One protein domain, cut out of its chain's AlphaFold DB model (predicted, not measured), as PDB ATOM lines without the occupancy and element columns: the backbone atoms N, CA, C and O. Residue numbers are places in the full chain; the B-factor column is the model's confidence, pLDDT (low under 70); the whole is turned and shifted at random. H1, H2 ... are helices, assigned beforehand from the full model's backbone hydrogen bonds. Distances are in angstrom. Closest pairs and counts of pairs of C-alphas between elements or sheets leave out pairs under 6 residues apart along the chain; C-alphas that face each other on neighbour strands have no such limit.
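What this domain is: This is residues 47 to 102 of the 261 residues of an uncharacterized protein of viral metagenome (UniProt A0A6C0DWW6). Long helices H2 and H3 make a helical hairpin; short H1 stands about perpendicular to both at its open end, where residues 96 to 102, mainly H4, stick out. The printed part has 56 residues with four named helices, H1 to H4 in chain order: all helix. It is loose, radius of gyration of the C-alphas 12.7 A, spanning 36 by 26 by 17 A.

How they stand to each other: Start at H1, residues 47 to 53, close but not clearly touching H2, residues 55 to 69; closest C-alphas Ile 51 and Phe 57, 6.6 A. H3, residues 73 to 91, touches H2 with residues 75 to 80 alone, opposite ways at a shallow tilt of 19 degrees; closest C-alphas Ala 69 and Ser 76, 5.0 A. Its residues 87 to 90 alone touch H1; closest C-alphas Leu 49 and Ala 90, 6.8 A. H4, residues 95 to 100, is apart from H1 and H2. Every O i to N i+4 pair in H1 to H4 is within hydrogen-bond range.

Where its parts are: Find H1's C-alpha 47 at (143.402, 280.152, 350.303). H2 runs 21.0 A, H3 26.7 A to C-alpha 91 at (136.248, 267.540, 349.975).

The domain as a whole: The printed part has no cut; its links are tight. Residues 92 to 102 have pLDDT under 70.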
ATOM      1  N   SER A  47     142.658 279.898 351.540       85.75
ATOM      2  CA  SER A  47     143.402 280.152 350.303       85.75
ATOM      3  C   SER A  47     143.875 278.867 349.616       85.75
ATOM      4  O   SER A  47     143.741 278.737 348.404       85.75
ATOM      5  N   VAL A  48     144.390 277.898 350.379       83.81
ATOM      6  CA  VAL A  48     144.850 276.608 349.842       83.81
ATOM      7  C   VAL A  48     143.653 275.752 349.442       83.81
ATOM      8  O   VAL A  48     143.684 275.126 348.387       83.81
ATOM      9  N   LEU A  49     142.565 275.797 350.215       83.50
ATOM     10  CA  LEU A  49     141.317 275.111 349.875       83.50
ATOM     11  C   LEU A  49     140.760 275.586 348.519       83.50
ATOM     12  O   LEU A  49     140.400 274.768 347.675       83.50
ATOM     13  N   ASN A  50     140.761 276.899 348.269       86.69
ATOM     14  CA  ASN A  50     140.313 277.472 346.995       86.69
ATOM     15  C   ASN A  50     141.192 277.050 345.809       86.69
ATOM     16  O   ASN A  50     140.680 276.842 344.711       86.69
ATOM     17  N   ILE A  51     142.501 276.897 346.022       87.62
ATOM     18  CA  ILE A  51     143.431 276.422 344.987       87.62
ATOM     19  C   ILE A  51     143.201 274.935 344.707       87.62
ATOM     20  O   ILE A  51     143.089 274.548 343.549       87.62
ATOM     21  N   VAL A  52     143.069 274.107 345.747       85.38
ATOM     22  CA  VAL A  52     142.850 272.656 345.615       85.38
ATOM     23  C   VAL A  52     141.491 272.338 344.981       85.38
ATOM     24  O   VAL A  52     141.375 271.397 344.194       85.38
ATOM     25  N   ASN A  53     140.466 273.148 345.256       84.12
ATOM     26  CA  ASN A  53     139.146 273.004 344.642       84.12
ATOM     27  C   ASN A  53     139.107 273.423 343.168       84.12
ATOM     28  O   ASN A  53     138.189 273.023 342.451       84.12
ATOM     29  N   ASN A  54     140.107 274.163 342.687       90.56
ATOM     30  CA  ASN A  54     140.168 274.587 341.299       90.56
ATOM     31  C   ASN A  54     140.445 273.384 340.363       90.56
ATOM     32  O   ASN A  54     141.451 272.687 340.538       90.56
ATOM     33  N   PRO A  55     139.611 273.136 339.334       88.69
ATOM     34  CA  PRO A  55     139.821 272.032 338.395       88.69
ATOM     35  C   PRO A  55     141.158 272.117 337.639       88.69
ATOM     36  O   PRO A  55     141.771 271.085 337.373       88.69
ATOM     37  N   TYR A  56     141.660 273.322 337.352       93.38
ATOM     38  CA  TYR A  56     142.945 273.510 336.670       93.38
ATOM     39  C   TYR A  56     144.128 273.059 337.528       93.38
ATOM     40  O   TYR A  56     145.080 272.480 337.010       93.38
ATOM     41  N   PHE A  57     144.053 273.261 338.846       92.00
ATOM     42  CA  PHE A  57     145.079 272.780 339.768       92.00
ATOM     43  C   PHE A  57     145.096 271.248 339.830       92.00
ATOM     44  O   PHE A  57     146.163 270.639 339.784       92.00
ATOM     45  N   LYS A  58     143.922 270.605 339.837       91.50
ATOM     46  CA  LYS A  58     143.816 269.135 339.786       91.50
ATOM     47  C   LYS A  58     144.421 268.575 338.497       91.50
ATOM     48  O   LYS A  58     145.191 267.621 338.551       91.50
ATOM     49  N   LEU A  59     144.140 269.200 337.351       92.44
ATOM     50  CA  LEU A  59     144.745 268.819 336.070       92.44
ATOM     51  C   LEU A  59     146.261 269.024 336.049       92.44
ATOM     52  O   LEU A  59     146.979 268.171 335.531       92.44
ATOM     53  N   PHE A  60     146.757 270.109 336.642       94.06
ATOM     54  CA  PHE A  60     148.192 270.337 336.784       94.06
ATOM     55  C   PHE A  60     148.863 269.221 337.596       94.06
ATOM     56  O   PHE A  60     149.873 268.671 337.162       94.06
ATOM     57  N   ILE A  61     148.277 268.822 338.728       93.00
ATOM     58  CA  ILE A  61     148.804 267.713 339.532       93.00
ATOM     59  C   ILE A  61     148.719 266.380 338.775       93.00
ATOM     60  O   ILE A  61     149.685 265.622 338.793       93.00
ATOM     61  N   PHE A  62     147.640 266.101 338.036       91.94
ATOM     62  CA  PHE A  62     147.574 264.904 337.184       91.94
ATOM     63  C   PHE A  62     148.631 264.908 336.074       91.94
ATOM     64  O   PHE A  62     149.241 263.874 335.802       91.94
ATOM     65  N   SER A  63     148.907 266.066 335.475       93.62
ATOM     66  CA  SER A  63     149.996 266.231 334.508       93.62
ATOM     67  C   SER A  63     151.364 265.976 335.151       93.62
ATOM     68  O   SER A  63     152.185 265.254 334.587       93.62
ATOM     69  N   LEU A  64     151.582 266.477 336.370       92.81
ATOM     70  CA  LEU A  64     152.800 266.245 337.149       92.81
ATOM     71  C   LEU A  64     152.987 264.760 337.501       92.81
ATOM     72  O   LEU A  64     154.096 264.234 337.399       92.81
ATOM     73  N   ILE A  65     151.907 264.058 337.856       94.00
ATOM     74  CA  ILE A  65     151.909 262.607 338.107       94.00
ATOM     75  C   ILE A  65     152.277 261.848 336.823       94.00
ATOM     76  O   ILE A  65     153.170 261.007 336.841       94.00
ATOM     77  N   LEU A  66     151.659 262.171 335.683       92.62
ATOM     78  CA  LEU A  66     151.967 261.517 334.403       92.62
ATOM     79  C   LEU A  66     153.399 261.782 333.925       92.62
ATOM     80  O   LEU A  66     154.031 260.901 333.338       92.62
ATOM     81  N   TRP A  67     153.933 262.974 334.185       93.56
ATOM     82  CA  TRP A  67     155.322 263.297 333.868       93.56
ATOM     83  C   TRP A  67     156.298 262.519 334.759       93.56
ATOM     84  O   TRP A  67     157.240 261.902 334.258       93.56
ATOM     85  N   THR A  68     156.038 262.464 336.067       92.25
ATOM     86  CA  THR A  68     156.860 261.702 337.023       92.25
ATOM     87  C   THR A  68     156.756 260.187 336.828       92.25
ATOM     88  O   THR A  68     157.735 259.479 337.082       92.25
ATOM     89  N   ALA A  69     155.653 259.683 336.263       91.00
ATOM     90  CA  ALA A  69     155.483 258.274 335.902       91.00
ATOM     91  C   ALA A  69     156.539 257.771 334.903       91.00
ATOM     92  O   ALA A  69     156.881 256.589 334.919       91.00
ATOM     93  N   LYS A  70     157.089 258.656 334.057       89.25
ATOM     94  CA  LYS A  70     158.165 258.316 333.111       89.25
ATOM     95  C   LYS A  70     159.534 258.174 333.781       89.25
ATOM     96  O   LYS A  70     160.380 257.462 333.253       89.25
ATOM     97  N   VAL A  71     159.755 258.844 334.915       88.75
ATOM     98  CA  VAL A  71     161.041 258.849 335.636       88.75
ATOM     99  C   VAL A  71     161.103 257.708 336.645       88.75
ATOM    100  O   VAL A  71     162.111 257.014 336.745       88.75
ATOM    101  N   SER A  72     160.036 257.504 337.418       89.50
ATOM    102  CA  SER A  72     159.963 256.448 338.430       89.50
ATOM    103  C   SER A  72     158.498 256.111 338.736       89.50
ATOM    104  O   SER A  72     157.816 256.880 339.414       89.50
ATOM    105  N   PRO A  73     157.990 254.948 338.291       89.44
ATOM    106  CA  PRO A  73     156.589 254.571 338.492       89.44
ATOM    107  C   PRO A  73     156.182 254.521 339.971       89.44
ATOM    108  O   PRO A  73     155.077 254.915 340.329       89.44
ATOM    109  N   SER A  74     157.096 254.093 340.848       91.88
ATOM    110  CA  SER A  74     156.846 253.999 342.291       91.88
ATOM    111  C   SER A  74     156.559 255.363 342.933       91.88
ATOM    112  O   SER A  74     155.601 255.493 343.694       91.88
ATOM    113  N   THR A  75     157.321 256.407 342.585       91.75
ATOM    114  CA  THR A  75     157.105 257.752 343.140       91.75
ATOM    115  C   THR A  75     155.826 258.383 342.595       91.75
ATOM    116  O   THR A  75     155.091 259.007 343.354       91.75
ATOM    117  N   SER A  76     155.498 258.150 341.319       92.56
ATOM    118  CA  SER A  76     154.229 258.584 340.723       92.56
ATOM    119  C   SER A  76     153.012 258.005 341.448       92.56
ATOM    120  O   SER A  76     152.047 258.733 341.681       92.56
ATOM    121  N   VAL A  77     153.056 256.727 341.838       92.62
ATOM    122  CA  VAL A  77     151.966 256.083 342.589       92.62
ATOM    123  C   VAL A  77     151.851 256.664 343.999       92.62
ATOM    124  O   VAL A  77     150.744 256.961 344.441       92.62
ATOM    125  N   LEU A  78     152.971 256.901 344.689       92.75
ATOM    126  CA  LEU A  78     152.953 257.528 346.017       92.75
ATOM    127  C   LEU A  78     152.392 258.953 345.980       92.75
ATOM    128  O   LEU A  78     151.584 259.313 346.835       92.75
ATOM    129  N   VAL A  79     152.765 259.748 344.974       91.12
ATOM    130  CA  VAL A  79     152.229 261.106 344.795       91.12
ATOM    131  C   VAL A  79     150.738 261.064 344.452       91.12
ATOM    132  O   VAL A  79     149.974 261.862 344.990       91.12
ATOM    133  N   ALA A  80     150.295 260.113 343.625       91.50
ATOM    134  CA  ALA A  80     148.878 259.929 343.313       91.50
ATOM    135  C   ALA A  80     148.051 259.541 344.552       91.50
ATOM    136  O   ALA A  80     146.990 260.118 344.782       91.50
ATOM    137  N   LEU A  81     148.550 258.620 345.380       91.31
ATOM    138  CA  LEU A  81     147.902 258.225 346.635       91.31
ATOM    139  C   LEU A  81     147.853 259.384 347.636       91.31
ATOM    140  O   LEU A  81     146.808 259.645 348.230       91.31
ATOM    141  N   ALA A  82     148.950 260.128 347.786       88.56
ATOM    142  CA  ALA A  82     148.986 261.312 348.638       88.56
ATOM    143  C   ALA A  82     147.984 262.377 348.164       88.56
ATOM    144  O   ALA A  82     147.260 262.957 348.975       88.56
ATOM    145  N   PHE A  83     147.888 262.600 346.850       89.69
ATOM    146  CA  PHE A  83     146.919 263.524 346.268       89.69
ATOM    147  C   PHE A  83     145.474 263.045 346.460       89.69
ATOM    148  O   PHE A  83     144.614 263.845 346.822       89.69
ATOM    149  N   MET A  84     145.206 261.746 346.312       86.56
ATOM    150  CA  MET A  84     143.896 261.145 346.578       86.56
ATOM    151  C   MET A  84     143.461 261.358 348.036       86.56
ATOM    152  O   MET A  84     142.341 261.807 348.282       86.56
ATOM    153  N   ILE A  85     144.347 261.090 348.999       86.62
ATOM    154  CA  ILE A  85     144.081 261.307 350.430       86.62
ATOM    155  C   ILE A  85     143.837 262.794 350.705       86.62
ATOM    156  O   ILE A  85     142.876 263.145 351.386       86.62
ATOM    157  N   THR A  86     144.660 263.671 350.126       85.75
ATOM    158  CA  THR A  86     144.523 265.129 350.262       85.75
ATOM    159  C   THR A  86     143.189 265.622 349.705       85.75
ATOM    160  O   THR A  86     142.539 266.459 350.323       85.75
ATOM    161  N   MET A  87     142.740 265.088 348.567       83.38
ATOM    162  CA  MET A  87     141.473 265.475 347.948       83.38
ATOM    163  C   MET A  87     140.265 264.959 348.737       83.38
ATOM    164  O   MET A  87     139.279 265.676 348.883       83.38
ATOM    165  N   ASN A  88     140.350 263.741 349.280       82.31
ATOM    166  CA  ASN A  88     139.335 263.186 350.177       82.31
ATOM    167  C   ASN A  88     139.202 264.043 351.445       82.31
ATOM    168  O   ASN A  88     138.102 264.408 351.851       82.31
ATOM    169  N   TYR A  89     140.341 264.444 352.011       80.06
ATOM    170  CA  TYR A  89     140.383 265.331 353.164       80.06
ATOM    171  C   TYR A  89     139.826 266.730 352.845       80.06
ATOM    172  O   TYR A  89     139.027 267.268 353.605       80.06
ATOM    173  N   ALA A  90     140.182 267.302 351.692       79.94
ATOM    174  CA  ALA A  90     139.715 268.624 351.273       79.94
ATOM    175  C   ALA A  90     138.212 268.664 350.940       79.94
ATOM    176  O   ALA A  90     137.557 269.670 351.201       79.94
ATOM    177  N   ASN A  91     137.654 267.585 350.382       76.25
ATOM    178  CA  ASN A  91     136.248 267.540 349.975       76.25
ATOM    179  C   ASN A  91     135.278 267.239 351.124       76.25
ATOM    180  O   ASN A  91     134.078 267.391 350.916       76.25
ATOM    181  N   SER A  92     135.759 266.821 352.306       65.44
ATOM    182  CA  SER A  92     134.952 266.517 353.512       65.44
ATOM    183  C   SER A  92     133.777 265.541 353.307       65.44
ATOM    184  O   SER A  92     132.966 265.346 354.208       65.44
ATOM    185  N   LYS A  93     133.683 264.918 352.130       63.12
ATOM    186  CA  LYS A  93     132.652 263.970 351.718       63.12
ATOM    187  C   LYS A  93     133.330 262.628 351.482       63.12
ATOM    188  O   LYS A  93     134.327 262.601 350.752       63.12
ATOM    189  N   PRO A  94     132.844 261.529 352.083       61.25
ATOM    190  CA  PRO A  94     133.429 260.222 351.841       61.25
ATOM    191  C   PRO A  94     133.359 259.917 350.343       61.25
ATOM    192  O   PRO A  94     132.343 260.169 349.704       61.25
ATOM    193  N   LEU A  95     134.429 259.352 349.779       62.12
ATOM    194  CA  LEU A  95     134.479 258.930 348.368       62.12
ATOM    195  C   LEU A  95     133.267 258.069 347.965       62.12
ATOM    196  O   LEU A  95     132.826 258.121 346.824       62.12
ATOM    197  N   TRP A  96     132.707 257.340 348.930       57.78
ATOM    198  CA  TRP A  96     131.490 256.545 348.798       57.78
ATOM    199  C   TRP A  96     130.229 257.375 348.552       57.78
ATOM    200  O   TRP A  96     129.375 256.916 347.815       57.78
ATOM    201  N   GLU A  97     130.129 258.615 349.045       64.44
ATOM    202  CA  GLU A  97     129.034 259.518 348.665       64.44
ATOM    203  C   GLU A  97     129.110 259.826 347.168       64.44
ATOM    204  O   GLU A  97     128.087 259.851 346.521       64.44
ATOM    205  N   PHE A  98     130.288 259.957 346.552       61.72
ATOM    206  CA  PHE A  98     130.376 260.166 345.096       61.72
ATOM    207  C   PHE A  98     130.084 258.909 344.262       61.72
ATOM    208  O   PHE A  98     129.830 259.030 343.065       61.72
ATOM    209  N   LEU A  99     130.122 257.722 344.874       64.62
ATOM    210  CA  LEU A  99     129.796 256.447 344.227       64.62
ATOM    211  C   LEU A  99     128.326 256.052 344.447       64.62
ATOM    212  O   LEU A  99     127.698 255.535 343.528       64.62
ATOM    213  N   ASP A 100     127.765 256.365 345.618       60.03
ATOM    214  CA  ASP A 100     126.349 256.177 345.961       60.03
ATOM    215  C   ASP A 100     125.476 257.322 345.422       60.03
ATOM    216  O   ASP A 100     124.282 257.147 345.179       60.03
ATOM    217  N   ASN A 101     126.065 258.493 345.151       55.00
ATOM    218  CA  ASN A 101     125.388 259.635 344.539       55.00
ATOM    219  C   ASN A 101     125.350 259.554 343.005       55.00
ATOM    220  O   ASN A 101     125.482 260.556 342.306       55.00
ATOM    221  N   VAL A 102     125.086 258.357 342.484       55.56
ATOM    222  CA  VAL A 102     124.386 258.177 341.203       55.56
ATOM    223  C   VAL A 102     122.862 258.349 341.362       55.56
ATOM    224  O   VAL A 102     122.114 258.076 340.428       55.56
TER     225      VAL A 102